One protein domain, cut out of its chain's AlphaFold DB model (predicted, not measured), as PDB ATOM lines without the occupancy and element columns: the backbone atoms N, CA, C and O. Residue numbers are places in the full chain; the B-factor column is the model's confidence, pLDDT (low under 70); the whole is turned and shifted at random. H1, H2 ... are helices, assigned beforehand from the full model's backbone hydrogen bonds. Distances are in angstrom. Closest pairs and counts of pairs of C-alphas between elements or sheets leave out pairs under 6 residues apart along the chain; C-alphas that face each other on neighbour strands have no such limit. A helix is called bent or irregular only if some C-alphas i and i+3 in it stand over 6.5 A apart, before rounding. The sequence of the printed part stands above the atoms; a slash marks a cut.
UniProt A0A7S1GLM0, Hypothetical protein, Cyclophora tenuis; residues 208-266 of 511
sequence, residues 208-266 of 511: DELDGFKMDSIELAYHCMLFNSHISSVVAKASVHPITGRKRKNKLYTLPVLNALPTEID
ATOM      1  N   ASP A 208     -25.513  18.810  -8.352       90.25
ATOM      2  CA  ASP A 208     -25.562  20.251  -8.082       90.25
ATOM      3  C   ASP A 208     -25.544  21.085  -9.372       90.25
ATOM      4  O   ASP A 208     -26.316  22.032  -9.508       90.25
ATOM      5  N   GLU A 209     -24.718  20.714 -10.359       88.88
ATOM      6  CA  GLU A 209     -24.708  21.370 -11.676       88.88
ATOM      7  C   GLU A 209     -26.036  21.185 -12.409       88.88
ATOM      8  O   GLU A 209     -26.537  22.115 -13.041       88.88
ATOM      9  N   LEU A 210     -26.624  19.989 -12.316       88.31
ATOM     10  CA  LEU A 210     -27.911  19.705 -12.933       88.31
ATOM     11  C   LEU A 210     -29.031  20.532 -12.289       88.31
ATOM     12  O   LEU A 210     -29.919  21.014 -12.994       88.31
ATOM     13  N   ASP A 211     -29.003  20.699 -10.970       84.75
ATOM     14  CA  ASP A 211     -29.979  21.521 -10.260       84.75
ATOM     15  C   ASP A 211     -29.778  23.018 -10.529       84.75
ATOM     16  O   ASP A 211     -30.762  23.714 -10.785       84.75
ATOM     17  N   GLY A 212     -28.532  23.495 -10.612       82.12
ATOM     18  CA  GLY A 212     -28.220  24.849 -11.082       82.12
ATOM     19  C   GLY A 212     -28.769  25.106 -12.488       82.12
ATOM     20  O   GLY A 212     -29.541  26.040 -12.697       82.12
ATOM     21  N   PHE A 213     -28.498  24.199 -13.429       83.50
ATOM     22  CA  PHE A 213     -28.996  24.297 -14.801       83.50
ATOM     23  C   PHE A 213     -30.531  24.326 -14.884       83.50
ATOM     24  O   PHE A 213     -31.099  25.061 -15.698       83.50
ATOM     25  N   LYS A 214     -31.230  23.544 -14.049       85.31
ATOM     26  CA  LYS A 214     -32.701  23.588 -13.974       85.31
ATOM     27  C   LYS A 214     -33.190  24.955 -13.509       85.31
ATOM     28  O   LYS A 214     -34.128  25.476 -14.108       85.31
ATOM     29  N   MET A 215     -32.582  25.515 -12.464       79.25
ATOM     30  CA  MET A 215     -32.978  26.815 -11.919       79.25
ATOM     31  C   MET A 215     -32.740  27.931 -12.938       79.25
ATOM     32  O   MET A 215     -33.667  28.692 -13.212       79.25
ATOM     33  N   ASP A 216     -31.581  27.939 -13.595       79.56
ATOM     34  CA  ASP A 216     -31.249  28.910 -14.642       79.56
ATOM     35  C   ASP A 216     -32.197  28.795 -15.844       79.56
ATOM     36  O   ASP A 216     -32.689  29.795 -16.370       79.56
ATOM     37  N   SER A 217     -32.531  27.566 -16.257       82.50
ATOM     38  CA  SER A 217     -33.487  27.321 -17.345       82.50
ATOM     39  C   SER A 217     -34.894  27.807 -16.994       82.50
ATOM     40  O   SER A 217     -35.595  28.353 -17.850       82.50
ATOM     41  N   ILE A 218     -35.326  27.617 -15.743       80.69
ATOM     42  CA  ILE A 218     -36.618  28.107 -15.252       80.69
ATOM     43  C   ILE A 218     -36.613  29.634 -15.193       80.69
ATOM     44  O   ILE A 218     -37.582  30.249 -15.636       80.69
ATOM     45  N   GLU A 219     -35.543  30.256 -14.699       76.69
ATOM     46  CA  GLU A 219     -35.418  31.714 -14.641       76.69
ATOM     47  C   GLU A 219     -35.423  32.327 -16.045       76.69
ATOM     48  O   GLU A 219     -36.175  33.270 -16.305       76.69
ATOM     49  N   LEU A 220     -34.677  31.742 -16.983       79.88
ATOM     50  CA  LEU A 220     -34.645  32.162 -18.381       79.88
ATOM     51  C   LEU A 220     -36.018  32.027 -19.048       79.88
ATOM     52  O   LEU A 220     -36.494  32.953 -19.711       79.88
ATOM     53  N   ALA A 221     -36.679  30.887 -18.848       82.12
ATOM     54  CA  ALA A 221     -38.038  30.650 -19.316       82.12
ATOM     55  C   ALA A 221     -39.016  31.684 -18.751       82.12
ATOM     56  O   ALA A 221     -39.814  32.261 -19.490       82.12
ATOM     57  N   TYR A 222     -38.936  31.937 -17.447       77.38
ATOM     58  CA  TYR A 222     -39.781  32.890 -16.748       77.38
ATOM     59  C   TYR A 222     -39.566  34.311 -17.262       77.38
ATOM     60  O   TYR A 222     -40.529  34.997 -17.603       77.38
ATOM     61  N   HIS A 223     -38.307  34.723 -17.409       72.94
ATOM     62  CA  HIS A 223     -37.936  35.998 -18.002       72.94
ATOM     63  C   HIS A 223     -38.526  36.108 -19.412       72.94
ATOM     64  O   HIS A 223     -39.271  37.038 -19.710       72.94
ATOM     65  N   CYS A 224     -38.304  35.106 -20.262       78.44
ATOM     66  CA  CYS A 224     -38.843  35.093 -21.615       78.44
ATOM     67  C   CYS A 224     -40.374  35.236 -21.641       78.44
ATOM     68  O   CYS A 224     -40.888  36.049 -22.408       78.44
ATOM     69  N   MET A 225     -41.098  34.514 -20.781       78.88
ATOM     70  CA  MET A 225     -42.562  34.579 -20.700       78.88
ATOM     71  C   MET A 225     -43.082  35.919 -20.174       78.88
ATOM     72  O   MET A 225     -44.105  36.395 -20.663       78.88
ATOM     73  N   LEU A 226     -42.396  36.536 -19.205       69.50
ATOM     74  CA  LEU A 226     -42.774  37.848 -18.673       69.50
ATOM     75  C   LEU A 226     -42.693  38.946 -19.734       69.50
ATOM     76  O   LEU A 226     -43.540  39.837 -19.754       69.50
ATOM     77  N   PHE A 227     -41.685  38.877 -20.605       66.00
ATOM     78  CA  PHE A 227     -41.446  39.904 -21.619       66.00
ATOM     79  C   PHE A 227     -42.098  39.600 -22.972       66.00
ATOM     80  O   PHE A 227     -42.381  40.514 -23.744       66.00
ATOM     81  N   ASN A 228     -42.401  38.331 -23.251       73.44
ATOM     82  CA  ASN A 228     -43.034  37.897 -24.490       73.44
ATOM     83  C   ASN A 228     -44.405  37.298 -24.193       73.44
ATOM     84  O   ASN A 228     -44.597  36.082 -24.130       73.44
ATOM     85  N   SER A 229     -45.384  38.186 -24.076       69.75
ATOM     86  CA  SER A 229     -46.795  37.852 -23.883       69.75
ATOM     87  C   SER A 229     -47.323  36.759 -24.815       69.75
ATOM     88  O   SER A 229     -48.082  35.878 -24.404       69.75
ATOM     89  N   HIS A 230     -46.910  36.799 -26.081       74.75
ATOM     90  CA  HIS A 230     -47.286  35.807 -27.080       74.75
ATOM     91  C   HIS A 230     -46.732  34.414 -26.731       74.75
ATOM     92  O   HIS A 230     -47.470  33.436 -26.847       74.75
ATOM     93  N   ILE A 231     -45.502  34.314 -26.211       76.00
ATOM     94  CA  ILE A 231     -44.894  33.049 -25.765       76.00
ATOM     95  C   ILE A 231     -45.648  32.493 -24.560       76.00
ATOM     96  O   ILE A 231     -45.991  31.313 -24.562       76.00
ATOM     97  N   SER A 232     -45.992  33.336 -23.582       76.25
ATOM     98  CA  SER A 232     -46.809  32.922 -22.431       76.25
ATOM     99  C   SER A 232     -48.129  32.274 -22.877       76.25
ATOM    100  O   SER A 232     -48.473  31.178 -22.431       76.25
ATOM    101  N   SER A 233     -48.815  32.872 -23.860       75.75
ATOM    102  CA  SER A 233     -50.058  32.307 -24.406       75.75
ATOM    103  C   SER A 233     -49.859  30.961 -25.118       75.75
ATOM    104  O   SER A 233     -50.727  30.093 -25.049       75.75
ATOM    105  N   VAL A 234     -48.715  30.757 -25.778       76.38
ATOM    106  CA  VAL A 234     -48.367  29.493 -26.448       76.38
ATOM    107  C   VAL A 234     -48.039  28.407 -25.424       76.38
ATOM    108  O   VAL A 234     -48.433  27.258 -25.599       76.38
ATOM    109  N   VAL A 235     -47.367  28.759 -24.328       79.19
ATOM    110  CA  VAL A 235     -47.018  27.829 -23.242       79.19
ATOM    111  C   VAL A 235     -48.251  27.417 -22.446       79.19
ATOM    112  O   VAL A 235     -48.407  26.238 -22.128       79.19
ATOM    113  N   ALA A 236     -49.139  28.373 -22.159       78.44
ATOM    114  CA  ALA A 236     -50.374  28.136 -21.419       78.44
ATOM    115  C   ALA A 236     -51.374  27.270 -22.202       78.44
ATOM    116  O   ALA A 236     -52.129  26.498 -21.605       78.44
ATOM    117  N   LYS A 237     -51.372  27.354 -23.539       83.06
ATOM    118  CA  LYS A 237     -52.207  26.504 -24.394       83.06
ATOM    119  C   LYS A 237     -51.731  25.054 -24.315       83.06
ATOM    120  O   LYS A 237     -50.668  24.702 -24.820       83.06
ATOM    121  N   ALA A 238     -52.548  24.196 -23.704       80.12
ATOM    122  CA  ALA A 238     -52.313  22.758 -23.717       80.12
ATOM    123  C   ALA A 238     -52.262  22.249 -25.167       80.12
ATOM    124  O   ALA A 238     -53.201  22.443 -25.939       80.12
ATOM    125  N   SER A 239     -51.165  21.587 -25.523       82.06
ATOM    126  CA  SER A 239     -50.976  20.962 -26.828       82.06
ATOM    127  C   SER A 239     -51.593  19.567 -26.822       82.06
ATOM    128  O   SER A 239     -51.434  18.797 -25.867       82.06
ATOM    129  N   VAL A 240     -52.321  19.223 -27.883       83.75
ATOM    130  CA  VAL A 240     -52.789  17.850 -28.090       83.75
ATOM    131  C   VAL A 240     -51.607  17.034 -28.588       83.75
ATOM    132  O   VAL A 240     -51.055  17.295 -29.654       83.75
ATOM    133  N   HIS A 241     -51.206  16.031 -27.813       79.12
ATOM    134  CA  HIS A 241     -50.102  15.166 -28.197       79.12
ATOM    135  C   HIS A 241     -50.481  14.359 -29.454       79.12
ATOM    136  O   HIS A 241     -51.430  13.572 -29.382       79.12
ATOM    137  N   PRO A 242     -49.724  14.447 -30.565       78.50
ATOM    138  CA  PRO A 242     -50.156  13.946 -31.876       78.50
ATOM    139  C   PRO A 242     -50.413  12.435 -31.892       78.50
ATOM    140  O   PRO A 242     -51.335  11.968 -32.545       78.50
ATOM    141  N   ILE A 243     -49.637  11.670 -31.118       79.81
ATOM    142  CA  ILE A 243     -49.760  10.203 -31.066       79.81
ATOM    143  C   ILE A 243     -50.845   9.737 -30.082       79.81
ATOM    144  O   ILE A 243     -51.446   8.691 -30.282       79.81
ATOM    145  N   THR A 244     -51.086  10.474 -28.991       86.75
ATOM    146  CA  THR A 244     -51.964   9.977 -27.909       86.75
ATOM    147  C   THR A 244     -53.325  10.661 -27.882       86.75
ATOM    148  O   THR A 244     -54.183  10.239 -27.114       86.75
ATOM    149  N   GLY A 245     -53.517  11.744 -28.644       88.44
ATOM    150  CA  GLY A 245     -54.737  12.557 -28.636       88.44
ATOM    151  C   GLY A 245     -55.017  13.262 -27.302       88.44
ATOM    152  O   GLY A 245     -55.999  13.990 -27.179       88.44
ATOM    153  N   ARG A 246     -54.169  13.078 -26.283       87.94
ATOM    154  CA  ARG A 246     -54.360  13.677 -24.963       87.94
ATOM    155  C   ARG A 246     -53.806  15.094 -24.952       87.94
ATOM    156  O   ARG A 246     -52.661  15.320 -25.352       87.94
ATOM    157  N   LYS A 247     -54.595  16.034 -24.430       85.88
ATOM    158  CA  LYS A 247     -54.119  17.375 -24.077       85.88
ATOM    159  C   LYS A 247     -53.053  17.235 -22.991       85.88
ATOM    160  O   LYS A 247     -53.307  16.660 -21.935       85.88
ATOM    161  N   ARG A 248     -51.849  17.731 -23.258       81.12
ATOM    162  CA  ARG A 248     -50.755  17.810 -22.289       81.12
ATOM    163  C   ARG A 248     -50.324  19.265 -22.176       81.12
ATOM    164  O   ARG A 248     -50.283  19.987 -23.170       81.12
ATOM    165  N   LYS A 249     -50.008  19.704 -20.956       82.25
ATOM    166  CA  LYS A 249     -49.340  20.995 -20.762       82.25
ATOM    167  C   LYS A 249     -48.002  20.949 -21.503       82.25
ATOM    168  O   LYS A 249     -47.316  19.921 -21.460       82.25
ATOM    169  N   ASN A 250     -47.661  22.031 -22.200       78.19
ATOM    170  CA  ASN A 250     -46.360  22.140 -22.847       78.19
ATOM    171  C   ASN A 250     -45.281  22.034 -21.770       78.19
ATOM    172  O   ASN A 250     -45.389  22.632 -20.699       78.19
ATOM    173  N   LYS A 251     -44.277  21.196 -22.017       82.12
ATOM    174  CA  LYS A 251     -43.187  21.011 -21.060       82.12
ATOM    175  C   LYS A 251     -42.260  22.220 -21.156       82.12
ATOM    176  O   LYS A 251     -42.060  22.740 -22.243       82.12
ATOM    177  N   LEU A 252     -41.664  22.650 -20.044       71.31
ATOM    178  CA  LEU A 252     -40.803  23.844 -20.006       71.31
ATOM    179  C   LEU A 252     -39.734  23.841 -21.112       71.31
ATOM    180  O   LEU A 252     -39.587  24.826 -21.821       71.31
ATOM    181  N   TYR A 253     -39.086  22.700 -21.354       75.50
ATOM    182  CA  TYR A 253     -38.051  22.542 -22.383       75.50
ATOM    183  C   TYR A 253     -38.539  22.675 -23.839       75.50
ATOM    184  O   TYR A 253     -37.726  22.737 -24.754       75.50
ATOM    185  N   THR A 254     -39.851  22.713 -24.100       79.25
ATOM    186  CA  THR A 254     -40.369  23.004 -25.450       79.25
ATOM    187  C   THR A 254     -40.426  24.500 -25.739       79.25
ATOM    188  O   THR A 254     -40.834  24.896 -26.828       79.25
ATOM    189  N   LEU A 255     -40.047  25.345 -24.777       79.94
ATOM    190  CA  LEU A 255     -39.942  26.777 -24.989       79.94
ATOM    191  C   LEU A 255     -38.920  27.087 -26.090       79.94
ATOM    192  O   LEU A 255     -37.784  26.616 -26.004       79.94
ATOM    193  N   PRO A 256     -39.270  27.933 -27.078       75.88
ATOM    194  CA  PRO A 256     -38.323  28.373 -28.097       75.88
ATOM    195  C   PRO A 256     -37.056  28.981 -27.492       75.88
ATOM    196  O   PRO A 256     -35.979  28.749 -28.014       75.88
ATOM    197  N   VAL A 257     -37.159  29.667 -26.344       78.69
ATOM    198  CA  VAL A 257     -36.001  30.278 -25.667       78.69
ATOM    199  C   VAL A 257     -34.973  29.264 -25.166       78.69
ATOM    200  O   VAL A 257     -33.795  29.586 -25.095       78.69
ATOM    201  N   LEU A 258     -35.408  28.045 -24.834       81.25
ATOM    202  CA  LEU A 258     -34.517  26.975 -24.380       81.25
ATOM    203  C   LEU A 258     -33.959  26.152 -25.552       81.25
ATOM    204  O   LEU A 258     -32.996  25.416 -25.364       81.25
ATOM    205  N   ASN A 259     -34.556  26.272 -26.744       77.69
ATOM    206  CA  ASN A 259     -34.122  25.579 -27.965       77.69
ATOM    207  C   ASN A 259     -33.359  26.481 -28.941       77.69
ATOM    208  O   ASN A 259     -32.702  25.973 -29.848       77.69
ATOM    209  N   ALA A 260     -33.471  27.799 -28.799       74.12
ATOM    210  CA  ALA A 260     -32.746  28.744 -29.623       74.12
ATOM    211  C   ALA A 260     -31.252  28.639 -29.324       74.12
ATOM    212  O   ALA A 260     -30.829  28.569 -28.165       74.12
ATOM    213  N   LEU A 261     -30.445  28.636 -30.382       69.75
ATOM    214  CA  LEU A 261     -29.001  28.702 -30.224       69.75
ATOM    215  C   LEU A 261     -28.645  30.031 -29.535       69.75
ATOM    216  O   LEU A 261     -29.264  31.052 -29.849       69.75
ATOM    217  N   PRO A 262     -27.635  30.068 -28.643       63.72
ATOM    218  CA  PRO A 262     -27.235  31.292 -27.939       63.72
ATOM    219  C   PRO A 262     -26.962  32.488 -28.863       63.72
ATOM    220  O   PRO A 262     -27.082  33.633 -28.449       63.72
ATOM    221  N   THR A 263     -26.619  32.230 -30.125       65.50
ATOM    222  CA  THR A 263     -26.373  33.235 -31.165       65.50
ATOM    223  C   THR A 263     -27.630  33.865 -31.765       65.50
ATOM    224  O   THR A 263     -27.521  34.895 -32.419       65.50
ATOM    225  N   GLU A 264     -28.807  33.259 -31.600       66.56
ATOM    226  CA  GLU A 264     -30.055  33.740 -32.213       66.56
ATOM    227  C   GLU A 264     -30.859  34.662 -31.293       66.56
ATOM    228  O   GLU A 264     -31.693  35.434 -31.771       66.56
ATOM    229  N   ILE A 265     -30.605  34.620 -29.983       62.06
ATOM    230  CA  ILE A 265     -31.262  35.505 -29.024       62.06
ATOM    231  C   ILE A 265     -30.284  36.610 -28.637       62.06
ATOM    232  O   ILE A 265     -29.386  36.413 -27.823       62.06
ATOM    233  N   ASP A 266     -30.497  37.797 -29.200       69.50
ATOM    234  CA  ASP A 266     -29.811  39.019 -28.781       69.50
ATOM    235  C   ASP A 266     -30.351  39.478 -27.411       69.50
ATOM    236  O   ASP A 266     -31.235  40.337 -27.290       69.50
TER     237      ASP A 266
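AT A GLANCE: This is residues 208 to 266 of the 511 residues of the protein "Hypothetical protein" of Cyclophora tenuis (UniProt A0A7S1GLM0). A long helix, H1, and a short one, H2, meet at their ends in a V, and from the end of H2 a long loop runs out and folds back to a small third helix, H3, which packs on the side of H1. The loop's far part is a small turn in which residues 239 to 240 pair antiparallel with residues 247 to 248, while residues 208 to 216 of H1 and residues 259 to 264 stick out. The printed part has 59 residues, with three named helices in the order H1, H2, H3 and no named strand; its class is all helix. It is loose, with a radius of gyration of the C-alphas of 13.0 A, and spans 34 by 28 by 19 A.

HOW THE PARTS SIT: H1, residues 208 to 227, is joined to H2, residues 229 to 236, by a tight link of one residue, Asn 228. The two touch only at the corner by their link, with residues 224 to 226 alone of H1; the closest C-alphas are those of Met 225 and Ser 232, 4.9 A apart. Their lines stand at a steep tilt of 55 degrees, and they run opposite ways. A long link of 19 residues follows, and then H3, residues 256 to 259. H3 touches H1, with residues 217 to 224 alone of H1; the closest C-alphas are those of Ala 221 and Val 257, 6.7 A apart. H2 and H3 are only just apart, their closest C-alphas 8.4 A from each other. Every O i to N i+4 pair is within hydrogen-bond range in H1 and H2; H3 is too short for such a pair, and its one O i to N i+3 pair is within range.

IN THESE COORDINATES: H1 begins at Asp 208, with its C-alpha at (-25.562, 20.251, -8.082), and measures 28.7 A from first to last C-alpha, ending at Phe 227. H2 runs 10.6 A from Ser 229 to Ala 236, with C-alpha 236 at (-50.374, 28.136, -21.419). H3 spans 5.0 A from Pro 256 to Asn 259, with C-alpha 259 at (-34.122, 25.579, -27.965). None of the three helices is bent or irregular.

THE WHOLE: The two C-alphas farthest apart are those of Thr 244, in the long link, and Asp 266, at 36.5 A. The C-alphas of the first and last printed residues, Asp 208 and Asp 266, are 28.3 A apart. Without the stretches that stand free, residues 208 to 216 and 259 to 264, the body of 44 residues spans 36 by 17 by 16 A. The printed part has no cut. Its mean pLDDT is 78.2, and the model's confidence is under 70 at residues 226 to 227, residue 229 and residues 261 to 266.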